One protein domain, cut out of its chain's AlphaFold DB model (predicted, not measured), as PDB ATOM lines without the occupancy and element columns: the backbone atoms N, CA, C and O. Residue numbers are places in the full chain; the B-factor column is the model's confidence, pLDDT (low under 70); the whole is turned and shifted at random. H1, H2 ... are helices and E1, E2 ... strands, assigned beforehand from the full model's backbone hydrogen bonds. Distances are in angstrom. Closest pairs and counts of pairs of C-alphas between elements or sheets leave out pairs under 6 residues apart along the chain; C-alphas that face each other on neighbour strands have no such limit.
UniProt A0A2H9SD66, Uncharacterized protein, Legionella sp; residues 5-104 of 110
ATOM      1  N   ARG A   5     185.222 177.017  91.039       90.69
ATOM      2  CA  ARG A   5     186.460 177.547  91.642       90.69
ATOM      3  C   ARG A   5     186.276 178.939  92.253       90.69
ATOM      4  O   ARG A   5     186.927 179.243  93.249       90.69
ATOM      5  N   GLN A   6     185.432 179.792  91.669       92.62
ATOM      6  CA  GLN A   6     185.138 181.120  92.218       92.62
ATOM      7  C   GLN A   6     184.309 181.000  93.497       92.62
ATOM      8  O   GLN A   6     184.669 181.603  94.506       92.62
ATOM      9  N   VAL A   7     183.275 180.156  93.494       91.81
ATOM     10  CA  VAL A   7     182.429 179.909  94.674       91.81
ATOM     11  C   VAL A   7     183.258 179.341  95.829       91.81
ATOM     12  O   VAL A   7     183.196 179.853  96.946       91.81
ATOM     13  N   SER A   8     184.113 178.348  95.564       90.06
ATOM     14  CA  SER A   8     184.996 177.784  96.593       90.06
ATOM     15  C   SER A   8     185.958 178.816  97.186       90.06
ATOM     16  O   SER A   8     186.214 178.779  98.388       90.06
ATOM     17  N   ARG A   9     186.473 179.759  96.381       93.00
ATOM     18  CA  ARG A   9     187.332 180.846  96.884       93.00
ATOM     19  C   ARG A   9     186.576 181.804  97.800       93.00
ATOM     20  O   ARG A   9     187.142 182.228  98.799       93.00
ATOM     21  N   VAL A  10     185.322 182.125  97.482       94.50
ATOM     22  CA  VAL A  10     184.488 182.984  98.338       94.50
ATOM     23  C   VAL A  10     184.215 182.300  99.676       94.50
ATOM     24  O   VAL A  10     184.459 182.904 100.716       94.50
ATOM     25  N   PHE A  11     183.815 181.024  99.673       93.69
ATOM     26  CA  PHE A  11     183.640 180.277 100.925       93.69
ATOM     27  C   PHE A  11     184.933 180.178 101.728       93.69
ATOM     28  O   PHE A  11     184.887 180.305 102.945       93.69
ATOM     29  N   LYS A  12     186.082 179.995 101.067       94.38
ATOM     30  CA  LYS A  12     187.376 180.009 101.754       94.38
ATOM     31  C   LYS A  12     187.612 181.345 102.463       94.38
ATOM     32  O   LYS A  12     187.868 181.333 103.656       94.38
ATOM     33  N   LYS A  13     187.400 182.474 101.777       96.19
ATOM     34  CA  LYS A  13     187.503 183.803 102.401       96.19
ATOM     35  C   LYS A  13     186.562 183.959 103.597       96.19
ATOM     36  O   LYS A  13     186.990 184.477 104.612       96.19
ATOM     37  N   LEU A  14     185.317 183.481 103.505       95.75
ATOM     38  CA  LEU A  14     184.363 183.554 104.621       95.75
ATOM     39  C   LEU A  14     184.796 182.719 105.836       95.75
ATOM     40  O   LEU A  14     184.513 183.106 106.968       95.75
ATOM     41  N   ILE A  15     185.466 181.586 105.613       94.62
ATOM     42  CA  ILE A  15     186.067 180.789 106.692       94.62
ATOM     43  C   ILE A  15     187.248 181.551 107.295       94.62
ATOM     44  O   ILE A  15     187.313 181.690 108.512       94.62
ATOM     45  N   ASP A  16     188.134 182.085 106.450       94.19
ATOM     46  CA  ASP A  16     189.326 182.828 106.878       94.19
ATOM     47  C   ASP A  16     188.947 184.091 107.684       94.19
ATOM     48  O   ASP A  16     189.640 184.460 108.626       94.19
ATOM     49  N   THR A  17     187.810 184.723 107.368       94.62
ATOM     50  CA  THR A  17     187.255 185.868 108.113       94.62
ATOM     51  C   THR A  17     186.326 185.468 109.267       94.62
ATOM     52  O   THR A  17     185.580 186.316 109.754       94.62
ATOM     53  N   ASN A  18     186.304 184.197 109.686       93.62
ATOM     54  CA  ASN A  18     185.483 183.694 110.799       93.62
ATOM     55  C   ASN A  18     183.964 183.941 110.662       93.62
ATOM     56  O   ASN A  18     183.262 184.028 111.664       93.62
ATOM     57  N   GLN A  19     183.438 184.039 109.437       94.62
ATOM     58  CA  GLN A  19     182.006 184.263 109.171       94.62
ATOM     59  C   GLN A  19     181.221 182.947 109.073       94.62
ATOM     60  O   GLN A  19     180.037 182.881 109.415       94.62
ATOM     61  N   VAL A  20     181.876 181.878 108.614       95.38
ATOM     62  CA  VAL A  20     181.284 180.538 108.506       95.38
ATOM     63  C   VAL A  20     182.261 179.462 108.964       95.38
ATOM     64  O   VAL A  20     183.469 179.580 108.783       95.38
ATOM     65  N   VAL A  21     181.723 178.366 109.492       94.94
ATOM     66  CA  VAL A  21     182.482 177.159 109.834       94.94
ATOM     67  C   VAL A  21     182.075 176.038 108.887       94.94
ATOM     68  O   VAL A  21     180.889 175.781 108.667       94.94
ATOM     69  N   LYS A  22     183.058 175.343 108.309       94.81
ATOM     70  CA  LYS A  22     182.802 174.153 107.494       94.81
ATOM     71  C   LYS A  22     182.542 172.961 108.408       94.81
ATOM     72  O   LYS A  22     183.444 172.539 109.122       94.81
ATOM     73  N   ILE A  23     181.342 172.392 108.326       95.62
ATOM     74  CA  ILE A  23     180.957 171.218 109.125       95.62
ATOM     75  C   ILE A  23     180.887 169.928 108.303       95.62
ATOM     76  O   ILE A  23     180.847 168.846 108.872       95.62
ATOM     77  N   GLY A  24     180.891 170.019 106.971       94.19
ATOM     78  CA  GLY A  24     180.870 168.865 106.074       94.19
ATOM     79  C   GLY A  24     181.207 169.232 104.629       94.19
ATOM     80  O   GLY A  24     181.496 170.387 104.301       94.19
ATOM     81  N   ALA A  25     181.179 168.245 103.734       91.31
ATOM     82  CA  ALA A  25     181.402 168.475 102.308       91.31
ATOM     83  C   ALA A  25     180.262 169.323 101.712       91.31
ATOM     84  O   ALA A  25     179.133 168.860 101.580       91.31
ATOM     85  N   GLY A  26     180.555 170.587 101.383       90.12
ATOM     86  CA  GLY A  26     179.554 171.534 100.883       90.12
ATOM     87  C   GLY A  26     178.491 171.922 101.917       90.12
ATOM     88  O   GLY A  26     177.387 172.301 101.532       90.12
ATOM     89  N   ILE A  27     178.796 171.786 103.214       94.19
ATOM     90  CA  ILE A  27     177.901 172.154 104.316       94.19
ATOM     91  C   ILE A  27     178.658 173.105 105.240       94.19
ATOM     92  O   ILE A  27     179.693 172.754 105.815       94.19
ATOM     93  N   TYR A  28     178.117 174.312 105.359       94.75
ATOM     94  CA  TYR A  28     178.675 175.408 106.136       94.75
ATOM     95  C   TYR A  28     177.631 175.886 107.133       94.75
ATOM     96  O   TYR A  28     176.450 175.983 106.799       94.75
ATOM     97  N   ALA A  29     178.080 176.177 108.344       95.31
ATOM     98  CA  ALA A  29     177.266 176.748 109.399       95.31
ATOM     99  C   ALA A  29     177.704 178.186 109.665       95.31
ATOM    100  O   ALA A  29     178.873 178.530 109.472       95.31
ATOM    101  N   LYS A  30     176.771 179.019 110.123       94.94
ATOM    102  CA  LYS A  30     177.098 180.373 110.563       94.94
ATOM    103  C   LYS A  30     178.044 180.304 111.759       94.94
ATOM    104  O   LYS A  30     177.837 179.492 112.666       94.94
ATOM    105  N   ALA A  31     179.089 181.120 111.726       94.75
ATOM    106  CA  ALA A  31     180.053 181.186 112.807       94.75
ATOM    107  C   ALA A  31     179.593 182.154 113.905       94.75
ATOM    108  O   ALA A  31     178.959 183.172 113.631       94.75
ATOM    109  N   ASN A  32     179.953 181.839 115.144       92.56
ATOM    110  CA  ASN A  32     179.984 182.755 116.270       92.56
ATOM    111  C   ASN A  32     181.414 182.773 116.820       92.56
ATOM    112  O   ASN A  32     181.970 181.715 117.129       92.56
ATOM    113  N   PHE A  33     182.028 183.948 116.906       91.50
ATOM    114  CA  PHE A  33     183.390 184.070 117.404       91.50
ATOM    115  C   PHE A  33     183.401 183.982 118.931       91.50
ATOM    116  O   PHE A  33     182.719 184.739 119.614       91.50
ATOM    117  N   SER A  34     184.170 183.038 119.472       89.38
ATOM    118  CA  SER A  34     184.395 182.934 120.909       89.38
ATOM    119  C   SER A  34     185.699 183.634 121.256       89.38
ATOM    120  O   SER A  34     186.767 183.128 120.915       89.38
ATOM    121  N   GLU A  35     185.606 184.752 121.975       90.44
ATOM    122  CA  GLU A  35     186.776 185.467 122.501       90.44
ATOM    123  C   GLU A  35     187.580 184.576 123.455       90.44
ATOM    124  O   GLU A  35     188.792 184.448 123.316       90.44
ATOM    125  N   THR A  36     186.894 183.852 124.348       91.19
ATOM    126  CA  THR A  36     187.516 182.957 125.338       91.19
ATOM    127  C   THR A  36     188.373 181.860 124.709       91.19
ATOM    128  O   THR A  36     189.415 181.499 125.247       91.19
ATOM    129  N   LEU A  37     187.933 181.292 123.582       86.88
ATOM    130  CA  LEU A  37     188.658 180.226 122.885       86.88
ATOM    131  C   LEU A  37     189.472 180.741 121.689       86.88
ATOM    132  O   LEU A  37     190.081 179.926 120.994       86.88
ATOM    133  N   ASN A  38     189.430 182.052 121.431       90.06
ATOM    134  CA  ASN A  38     190.007 182.731 120.273       90.06
ATOM    135  C   ASN A  38     189.758 181.987 118.945       90.06
ATOM    136  O   ASN A  38     190.672 181.762 118.148       90.06
ATOM    137  N   LYS A  39     188.520 181.518 118.732       90.38
ATOM    138  CA  LYS A  39     188.148 180.762 117.525       90.38
ATOM    139  C   LYS A  39     186.684 180.925 117.140       90.38
ATOM    140  O   LYS A  39     185.808 181.079 117.994       90.38
ATOM    141  N   ALA A  40     186.415 180.790 115.844       91.62
ATOM    142  CA  ALA A  40     185.067 180.636 115.321       91.62
ATOM    143  C   ALA A  40     184.465 179.289 115.749       91.62
ATOM    144  O   ALA A  40     185.044 178.223 115.526       91.62
ATOM    145  N   LEU A  41     183.285 179.346 116.351       91.75
ATOM    146  CA  LEU A  41     182.451 178.200 116.676       91.75
ATOM    147  C   LEU A  41     181.212 178.196 115.794       91.75
ATOM    148  O   LEU A  41     180.804 179.221 115.263       91.75
ATOM    149  N   VAL A  42     180.569 177.043 115.676       93.38
ATOM    150  CA  VAL A  42     179.220 176.973 115.117       93.38
ATOM    151  C   VAL A  42     178.265 177.789 116.000       93.38
ATOM    152  O   VAL A  42     178.287 177.653 117.224       93.38
ATOM    153  N   GLN A  43     177.430 178.638 115.399       92.81
ATOM    154  CA  GLN A  43     176.387 179.352 116.135       92.81
ATOM    155  C   GLN A  43     175.311 178.358 116.609       92.81
ATOM    156  O   GLN A  43     174.643 177.726 115.794       92.81
ATOM    157  N   GLY A  44     175.144 178.230 117.928       89.94
ATOM    158  CA  GLY A  44     174.267 177.234 118.554       89.94
ATOM    159  C   GLY A  44     174.998 175.935 118.905       89.94
ATOM    160  O   GLY A  44     176.228 175.864 118.900       89.94
ATOM    161  N   THR A  45     174.253 174.882 119.249       91.25
ATOM    162  CA  THR A  45     174.878 173.583 119.541       91.25
ATOM    163  C   THR A  45     175.193 172.824 118.253       91.25
ATOM    164  O   THR A  45     174.431 172.853 117.286       91.25
ATOM    165  N   PHE A  46     176.291 172.062 118.254       93.00
ATOM    166  CA  PHE A  46     176.651 171.199 117.122       93.00
ATOM    167  C   PHE A  46     175.505 170.250 116.727       93.00
ATOM    168  O   PHE A  46     175.264 170.025 115.541       93.00
ATOM    169  N   GLY A  47     174.765 169.735 117.716       94.00
ATOM    170  CA  GLY A  47     173.626 168.855 117.479       94.00
ATOM    171  C   GLY A  47     172.469 169.536 116.756       94.00
ATOM    172  O   GLY A  47     171.950 168.970 115.796       94.00
ATOM    173  N   GLN A  48     172.101 170.754 117.162       94.44
ATOM    174  CA  GLN A  48     171.066 171.540 116.480       94.44
ATOM    175  C   GLN A  48     171.445 171.813 115.024       94.44
ATOM    176  O   GLN A  48     170.651 171.540 114.127       94.44
ATOM    177  N   VAL A  49     172.679 172.252 114.776       96.00
ATOM    178  CA  VAL A  49     173.127 172.575 113.416       96.00
ATOM    179  C   VAL A  49     173.224 171.334 112.529       96.00
ATOM    180  O   VAL A  49     172.876 171.397 111.352       96.00
ATOM    181  N   CYS A  50     173.633 170.182 113.068       95.88
ATOM    182  CA  CYS A  50     173.604 168.929 112.310       95.88
ATOM    183  C   CYS A  50     172.180 168.550 111.892       95.88
ATOM    184  O   CYS A  50     171.951 168.209 110.732       95.88
ATOM    185  N   LYS A  51     171.227 168.633 112.825       95.94
ATOM    186  CA  LYS A  51     169.809 168.346 112.576       95.94
ATOM    187  C   LYS A  51     169.235 169.284 111.517       95.94
ATOM    188  O   LYS A  51     168.637 168.825 110.549       95.94
ATOM    189  N   GLU A  52     169.504 170.580 111.642       96.31
ATOM    190  CA  GLU A  52     169.104 171.592 110.664       96.31
ATOM    191  C   GLU A  52     169.713 171.329 109.279       96.31
ATOM    192  O   GLU A  52     169.008 171.383 108.270       96.31
ATOM    193  N   ALA A  53     171.004 170.991 109.216       96.00
ATOM    194  CA  ALA A  53     171.689 170.697 107.961       96.00
ATOM    195  C   ALA A  53     171.081 169.486 107.239       96.00
ATOM    196  O   ALA A  53     170.894 169.534 106.022       96.00
ATOM    197  N   LEU A  54     170.746 168.419 107.972       95.94
ATOM    198  CA  LEU A  54     170.098 167.233 107.405       95.94
ATOM    199  C   LEU A  54     168.690 167.550 106.903       95.94
ATOM    200  O   LEU A  54     168.360 167.193 105.771       95.94
ATOM    201  N   THR A  55     167.901 168.285 107.691       96.62
ATOM    202  CA  THR A  55     166.555 168.721 107.294       96.62
ATOM    203  C   THR A  55     166.603 169.584 106.032       96.62
ATOM    204  O   THR A  55     165.878 169.313 105.077       96.62
ATOM    205  N   ARG A  56     167.518 170.562 105.954       95.50
ATOM    206  CA  ARG A  56     167.706 171.403 104.753       95.50
ATOM    207  C   ARG A  56     168.196 170.625 103.532       95.50
ATOM    208  O   ARG A  56     167.942 171.036 102.406       95.50
ATOM    209  N   LYS A  57     168.904 169.512 103.738       93.75
ATOM    210  CA  LYS A  57     169.331 168.592 102.671       93.75
ATOM    211  C   LYS A  57     168.229 167.619 102.234       93.75
ATOM    212  O   LYS A  57     168.490 166.809 101.350       93.75
ATOM    213  N   GLY A  58     167.036 167.675 102.835       95.62
ATOM    214  CA  GLY A  58     165.938 166.751 102.539       95.62
ATOM    215  C   GLY A  58     166.186 165.326 103.040       95.62
ATOM    216  O   GLY A  58     165.555 164.383 102.570       95.62
ATOM    217  N   ILE A  59     167.123 165.147 103.973       96.44
ATOM    218  CA  ILE A  59     167.433 163.842 104.552       96.44
ATOM    219  C   ILE A  59     166.444 163.593 105.683       96.44
ATOM    220  O   ILE A  59     166.370 164.363 106.634       96.44
ATOM    221  N   GLN A  60     165.708 162.492 105.604       96.81
ATOM    222  CA  GLN A  60     164.836 162.033 106.679       96.81
ATOM    223  C   GLN A  60     165.662 161.419 107.818       96.81
ATOM    224  O   GLN A  60     166.454 160.492 107.596       96.81
ATOM    225  N   TRP A  61     165.457 161.914 109.036       96.81
ATOM    226  CA  TRP A  61     166.144 161.481 110.252       96.81
ATOM    227  C   TRP A  61     165.212 161.571 111.468       96.81
ATOM    228  O   TRP A  61     164.194 162.256 111.436       96.81
ATOM    229  N   GLU A  62     165.573 160.873 112.540       96.31
ATOM    230  CA  GLU A  62     164.946 160.974 113.860       96.31
ATOM    231  C   GLU A  62     166.032 161.100 114.948       96.31
ATOM    232  O   GLU A  62     167.181 160.691 114.714       96.31
ATOM    233  N   PRO A  63     165.724 161.675 116.128       95.56
ATOM    234  CA  PRO A  63     166.670 161.708 117.239       95.56
ATOM    235  C   PRO A  63     167.101 160.289 117.641       95.56
ATOM    236  O   PRO A  63     166.320 159.341 117.531       95.56
ATOM    237  N   GLY A  64     168.345 160.132 118.104       95.44
ATOM    238  CA  GLY A  64     168.840 158.842 118.584       95.44
ATOM    239  C   GLY A  64     168.043 158.326 119.785       95.44
ATOM    240  O   GLY A  64     167.373 159.092 120.477       95.44
ATOM    241  N   THR A  65     168.117 157.022 120.049       95.12
ATOM    242  CA  THR A  65     167.348 156.378 121.134       95.12
ATOM    243  C   THR A  65     167.532 157.054 122.498       95.12
ATOM    244  O   THR A  65     166.532 157.426 123.101       95.12
ATOM    245  N   ALA A  66     168.767 157.355 122.912       94.75
ATOM    246  CA  ALA A  66     169.030 158.031 124.188       94.75
ATOM    247  C   ALA A  66     168.385 159.428 124.286       94.75
ATOM    248  O   ALA A  66     167.878 159.809 125.334       94.75
ATOM    249  N   GLU A  67     168.376 160.197 123.191       95.12
ATOM    250  CA  GLU A  67     167.727 161.512 123.178       95.12
ATOM    251  C   GLU A  67     166.201 161.383 123.252       95.12
ATOM    252  O   GLU A  67     165.548 162.168 123.933       95.12
ATOM    253  N   ARG A  68     165.625 160.371 122.594       95.31
ATOM    254  CA  ARG A  68     164.182 160.101 122.665       95.31
ATOM    255  C   ARG A  68     163.754 159.661 124.059       95.31
ATOM    256  O   ARG A  68     162.756 160.167 124.551       95.31
ATOM    257  N   GLU A  69     164.503 158.761 124.689       96.56
ATOM    258  CA  GLU A  69     164.230 158.295 126.054       96.56
ATOM    259  C   GLU A  69     164.338 159.431 127.071       96.56
ATOM    260  O   GLU A  69     163.451 159.577 127.911       96.56
ATOM    261  N   TYR A  70     165.374 160.269 126.955       96.12
ATOM    262  CA  TYR A  70     165.531 161.457 127.792       96.12
ATOM    263  C   TYR A  70     164.350 162.423 127.625       96.12
ATOM    264  O   TYR A  70     163.709 162.798 128.605       96.12
ATOM    265  N   ASN A  71     163.995 162.765 126.382       94.38
ATOM    266  CA  ASN A  71     162.882 163.677 126.101       94.38
ATOM    267  C   ASN A  71     161.514 163.104 126.510       94.38
ATOM    268  O   ASN A  71     160.604 163.868 126.815       94.38
ATOM    269  N   ALA A  72     161.357 161.777 126.509       96.50
ATOM    270  CA  ALA A  72     160.141 161.093 126.947       96.50
ATOM    271  C   ALA A  72     160.067 160.895 128.475       96.50
ATOM    272  O   ALA A  72     159.098 160.316 128.959       96.50
ATOM    273  N   GLY A  73     161.083 161.323 129.232       96.56
ATOM    274  CA  GLY A  73     161.156 161.106 130.681       96.56
ATOM    275  C   GLY A  73     161.416 159.649 131.087       96.56
ATOM    276  O   GLY A  73     161.304 159.314 132.263       96.56
ATOM    277  N   LEU A  74     161.779 158.783 130.136       96.75
ATOM    278  CA  LEU A  74     162.094 157.367 130.373       96.75
ATOM    279  C   LEU A  74     163.526 157.164 130.885       96.75
ATOM    280  O   LEU A  74     163.871 156.086 131.359       96.75
ATOM    281  N   SER A  75     164.369 158.193 130.778       95.44
ATOM    282  CA  SER A  75     165.741 158.192 131.268       95.44
ATOM    283  C   SER A  75     166.098 159.543 131.875       95.44
ATOM    284  O   SER A  75     165.753 160.592 131.338       95.44
ATOM    285  N   THR A  76     166.844 159.518 132.977       95.75
ATOM    286  CA  THR A  76     167.452 160.711 133.589       95.75
ATOM    287  C   THR A  76     168.852 160.997 133.039       95.75
ATOM    288  O   THR A  76     169.444 162.030 133.353       95.75
ATOM    289  N   GLN A  77     169.395 160.098 132.210       94.81
ATOM    290  CA  GLN A  77     170.728 160.236 131.634       94.81
ATOM    291  C   GLN A  77     170.720 161.291 130.528       94.81
ATOM    292  O   GLN A  77     170.091 161.117 129.485       94.81
ATOM    293  N   VAL A  78     171.459 162.380 130.745       93.31
ATOM    294  CA  VAL A  78     171.588 163.464 129.765       93.31
ATOM    295  C   VAL A  78     172.461 162.995 128.587       93.31
ATOM    296  O   VAL A  78     173.619 162.613 128.796       93.31
ATOM    297  N   PRO A  79     171.973 163.045 127.331       92.12
ATOM    298  CA  PRO A  79     172.744 162.604 126.171       92.12
ATOM    299  C   PRO A  79     173.963 163.504 125.915       92.12
ATOM    300  O   PRO A  79     173.836 164.653 125.497       92.12
ATOM    301  N   ALA A  80     175.172 162.968 126.102       90.69
ATOM    302  CA  ALA A  80     176.412 163.736 125.927       90.69
ATOM    303  C   ALA A  80     176.886 163.850 124.464       90.69
ATOM    304  O   ALA A  80     177.672 164.734 124.117       90.69
ATOM    305  N   ARG A  81     176.456 162.931 123.591       92.31
ATOM    306  CA  ARG A  81     176.862 162.884 122.178       92.31
ATOM    307  C   ARG A  81     175.670 163.142 121.272       92.31
ATOM    308  O   ARG A  81     174.568 162.675 121.532       92.31
ATOM    309  N   THR A  82     175.914 163.820 120.156       93.88
ATOM    310  CA  THR A  82     174.910 163.977 119.102       93.88
ATOM    311  C   THR A  82     174.777 162.673 118.321       93.88
ATOM    312  O   THR A  82     175.605 162.366 117.460       93.88
ATOM    313  N   VAL A  83     173.724 161.919 118.631       96.00
ATOM    314  CA  VAL A  83     173.365 160.669 117.960       96.00
ATOM    315  C   VAL A  83     172.033 160.854 117.244       96.00
ATOM    316  O   VAL A  83     171.083 161.381 117.818       96.00
ATOM    317  N   ILE A  84     171.956 160.409 115.995       96.50
ATOM    318  CA  ILE A  84     170.717 160.395 115.213       96.50
ATOM    319  C   ILE A  84     170.496 159.028 114.587       96.50
ATOM    320  O   ILE A  84     171.444 158.267 114.382       96.50
ATOM    321  N   ARG A  85     169.263 158.763 114.174       96.38
ATOM    322  CA  ARG A  85     168.938 157.626 113.324       96.38
ATOM    323  C   ARG A  85     168.447 158.113 111.967       96.38
ATOM    324  O   ARG A  85     167.545 158.938 111.869       96.38
ATOM    325  N   LEU A  86     169.061 157.605 110.903       96.50
ATOM    326  CA  LEU A  86     168.707 157.969 109.535       96.50
ATOM    327  C   LEU A  86     167.542 157.113 109.024       96.50
ATOM    328  O   LEU A  86     167.583 155.882 109.090       96.50
ATOM    329  N   LYS A  87     166.525 157.763 108.453       95.94
ATOM    330  CA  LYS A  87     165.418 157.110 107.729       95.94
ATOM    331  C   LYS A  87     165.648 157.076 106.217       95.94
ATOM    332  O   LYS A  87     165.096 156.225 105.534       95.94
ATOM    333  N   SER A  88     166.508 157.957 105.712       95.44
ATOM    334  CA  SER A  88     166.938 158.004 104.311       95.44
ATOM    335  C   SER A  88     168.463 158.060 104.215       95.44
ATOM    336  O   SER A  88     169.145 158.350 105.198       95.44
ATOM    337  N   ARG A  89     169.012 157.756 103.036       94.69
ATOM    338  CA  ARG A  89     170.461 157.675 102.828       94.69
ATOM    339  C   ARG A  89     171.134 159.039 102.985       94.69
ATOM    340  O   ARG A  89     170.779 159.988 102.293       94.69
ATOM    341  N   PHE A  90     172.198 159.081 103.781       94.00
ATOM    342  CA  PHE A  90     173.135 160.200 103.825       94.00
ATOM    343  C   PHE A  90     174.546 159.697 103.538       94.00
ATOM    344  O   PHE A  90     174.993 158.720 104.138       94.00
ATOM    345  N   ARG A  91     175.234 160.362 102.604       91.69
ATOM    346  CA  ARG A  91     176.645 160.114 102.308       91.69
ATOM    347  C   ARG A  91     177.469 161.310 102.736       91.69
ATOM    348  O   ARG A  91     177.289 162.406 102.201       91.69
ATOM    349  N   GLY A  92     178.371 161.087 103.678       91.50
ATOM    350  CA  GLY A  92     179.246 162.121 104.210       91.50
ATOM    351  C   GLY A  92     179.281 162.150 105.729       91.50
ATOM    352  O   GLY A  92     178.609 161.396 106.427       91.50
ATOM    353  N   THR A  93     180.101 163.055 106.247       94.38
ATOM    354  CA  THR A  93     180.302 163.233 107.681       94.38
ATOM    355  C   THR A  93     180.050 164.676 108.065       94.38
ATOM    356  O   THR A  93     180.471 165.588 107.350       94.38
ATOM    357  N   LEU A  94     179.407 164.867 109.216       95.69
ATOM    358  CA  LEU A  94     179.323 166.162 109.875       95.69
ATOM    359  C   LEU A  94     180.227 166.166 111.106       95.69
ATOM    360  O   LEU A  94     180.146 165.255 111.939       95.69
ATOM    361  N   SER A  95     181.092 167.170 111.209       95.25
ATOM    362  CA  SER A  95     182.050 167.321 112.306       95.25
ATOM    363  C   SER A  95     182.410 168.779 112.564       95.25
ATOM    364  O   SER A  95     182.536 169.560 111.627       95.25
ATOM    365  N   ASP A  96     182.642 169.110 113.830       91.50
ATOM    366  CA  ASP A  96     183.152 170.401 114.298       91.50
ATOM    367  C   ASP A  96     184.219 170.145 115.375       91.50
ATOM    368  O   ASP A  96     183.920 169.729 116.501       91.50
ATOM    369  N   GLY A  97     185.493 170.312 115.011       87.94
ATOM    370  CA  GLY A  97     186.622 169.927 115.858       87.94
ATOM    371  C   GLY A  97     186.568 168.444 116.249       87.94
ATOM    372  O   GLY A  97     186.609 167.564 115.394       87.94
ATOM    373  N   ARG A  98     186.468 168.159 117.556       89.50
ATOM    374  CA  ARG A  98     186.349 166.786 118.097       89.50
ATOM    375  C   ARG A  98     184.910 166.260 118.121       89.50
ATOM    376  O   ARG A  98     184.689 165.092 118.440       89.50
ATOM    377  N   ARG A  99     183.920 167.110 117.834       92.50
ATOM    378  CA  ARG A  99     182.509 166.718 117.795       92.50
ATOM    379  C   ARG A  99     182.222 166.103 116.435       92.50
ATOM    380  O   ARG A  99     182.605 166.655 115.406       92.50
ATOM    381  N   LYS A 100     181.533 164.968 116.429       95.56
ATOM    382  CA  LYS A 100     181.119 164.273 115.212       95.56
ATOM    383  C   LYS A 100     179.683 163.813 115.373       95.56
ATOM    384  O   LYS A 100     179.295 163.380 116.458       95.56
ATOM    385  N   LEU A 101     178.912 163.916 114.297       95.75
ATOM    386  CA  LEU A 101     177.577 163.346 114.244       95.75
ATOM    387  C   LEU A 101     177.688 161.820 114.200       95.75
ATOM    388  O   LEU A 101     178.357 161.268 113.322       95.75
ATOM    389  N   ILE A 102     177.038 161.147 115.142       95.81
ATOM    390  CA  ILE A 102     177.019 159.688 115.216       95.81
ATOM    391  C   ILE A 102     175.699 159.187 114.646       95.81
ATOM    392  O   ILE A 102     174.627 159.664 115.018       95.81
ATOM    393  N   ILE A 103     175.786 158.207 113.749       95.88
ATOM    394  CA  ILE A 103     174.617 157.549 113.177       95.88
ATOM    395  C   ILE A 103     174.395 156.234 113.917       95.88
ATOM    396  O   ILE A 103     175.253 155.347 113.935       95.88
ATOM    397  N   GLU A 104     173.236 156.122 114.545       93.56
ATOM    398  CA  GLU A 104     172.823 154.954 115.302       93.56
ATOM    399  C   GLU A 104     172.712 153.728 114.388       93.56
ATOM    400  O   GLU A 104     172.088 153.778 113.324       93.56
TER     401      GLU A 104
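Overview. This is residues 5 to 104 of the 110 residues of an uncharacterized protein of Legionella sp (UniProt A0A2H9SD66). A small antiparallel sheet, E1 E2 E3, stands between two helices, H1 on one face and H2 on the other; beyond H2 the row goes on through the two-strand sheet E4 E5 to H3. The last stretch, residues 87 to 104, has no named element; it turns back beside H2 and returns to E5. The printed part has 100 residues with three named helices and five named strands, in the order H1 E1 E2 E3 H2 E4 H3 E5. The class is mixed, helices and strands, and both sheets are antiparallel. The outline is flat, 48 by 35 by 18 A, and only just compact, close to loose, with a radius of gyration of the C-alphas of 15.2 A.

Along the chain. The larger sheet holds E1, residues 20 to 24, E2, residues 27 to 34 and 20.8 A long, and E3, residues 39 to 42. Before it comes H1, residues 5 to 16, 16.4 A long, with C-alpha 5 at (186.460, 177.547, 91.642). After it comes H2, residues 46 to 56, 15.3 A long, with C-alpha 46 at (176.651, 171.199, 117.122). Then follow E4, residues 61 to 63, H3, residues 65 to 71 and 9.9 A long, and E5, residues 83 to 86, which ends at C-alpha 86 (168.707, 157.969, 109.535).

Arrangement. E1, E2 and E3 form a meander, each strand the antiparallel neighbour of the one before; E1 and E2 are a hairpin, as are E2 and E3. E2 bends by 51 degrees at residue 30 and pairs with E1 over residues 27 to 30 and with E3 over 31 to 34. N 21 and O 29 are 2.9 A apart, and N 32 and O 41 are 2.8 A apart, within hydrogen-bond range. H1 and H2 are on the sheet, on opposite faces, at heights of 10.4 A and 9.3 A. The closest C-alphas of H1 and E1 are those of Leu 14 and Val 20, 5.8 A; of E2 and H2, those of Ala 29 and Val 49, 7.1 A; of H2 and E4, those of Leu 54 and Trp 61, 7.5 A. E4 and E5 are antiparallel, with N 62 and O 85 2.8 A apart. Residues 83 to 84 of E5 pair in parallel with residues 102 to 103. The closest C-alphas of H3 and E5 are those of Glu 67 and Val 83, 7.7 A. H1, H2 and H3 have every O i to N i+4 pair within hydrogen-bond range.

Size, cuts and confidence. The C-alphas farthest apart, those of Gln 6 and Leu 74, are 50.5 A apart. The link from H3 to E5, 11 residues, is long; the other links between named elements are tight. The printed part has no cut, and no printed residue is under 70 in pLDDT.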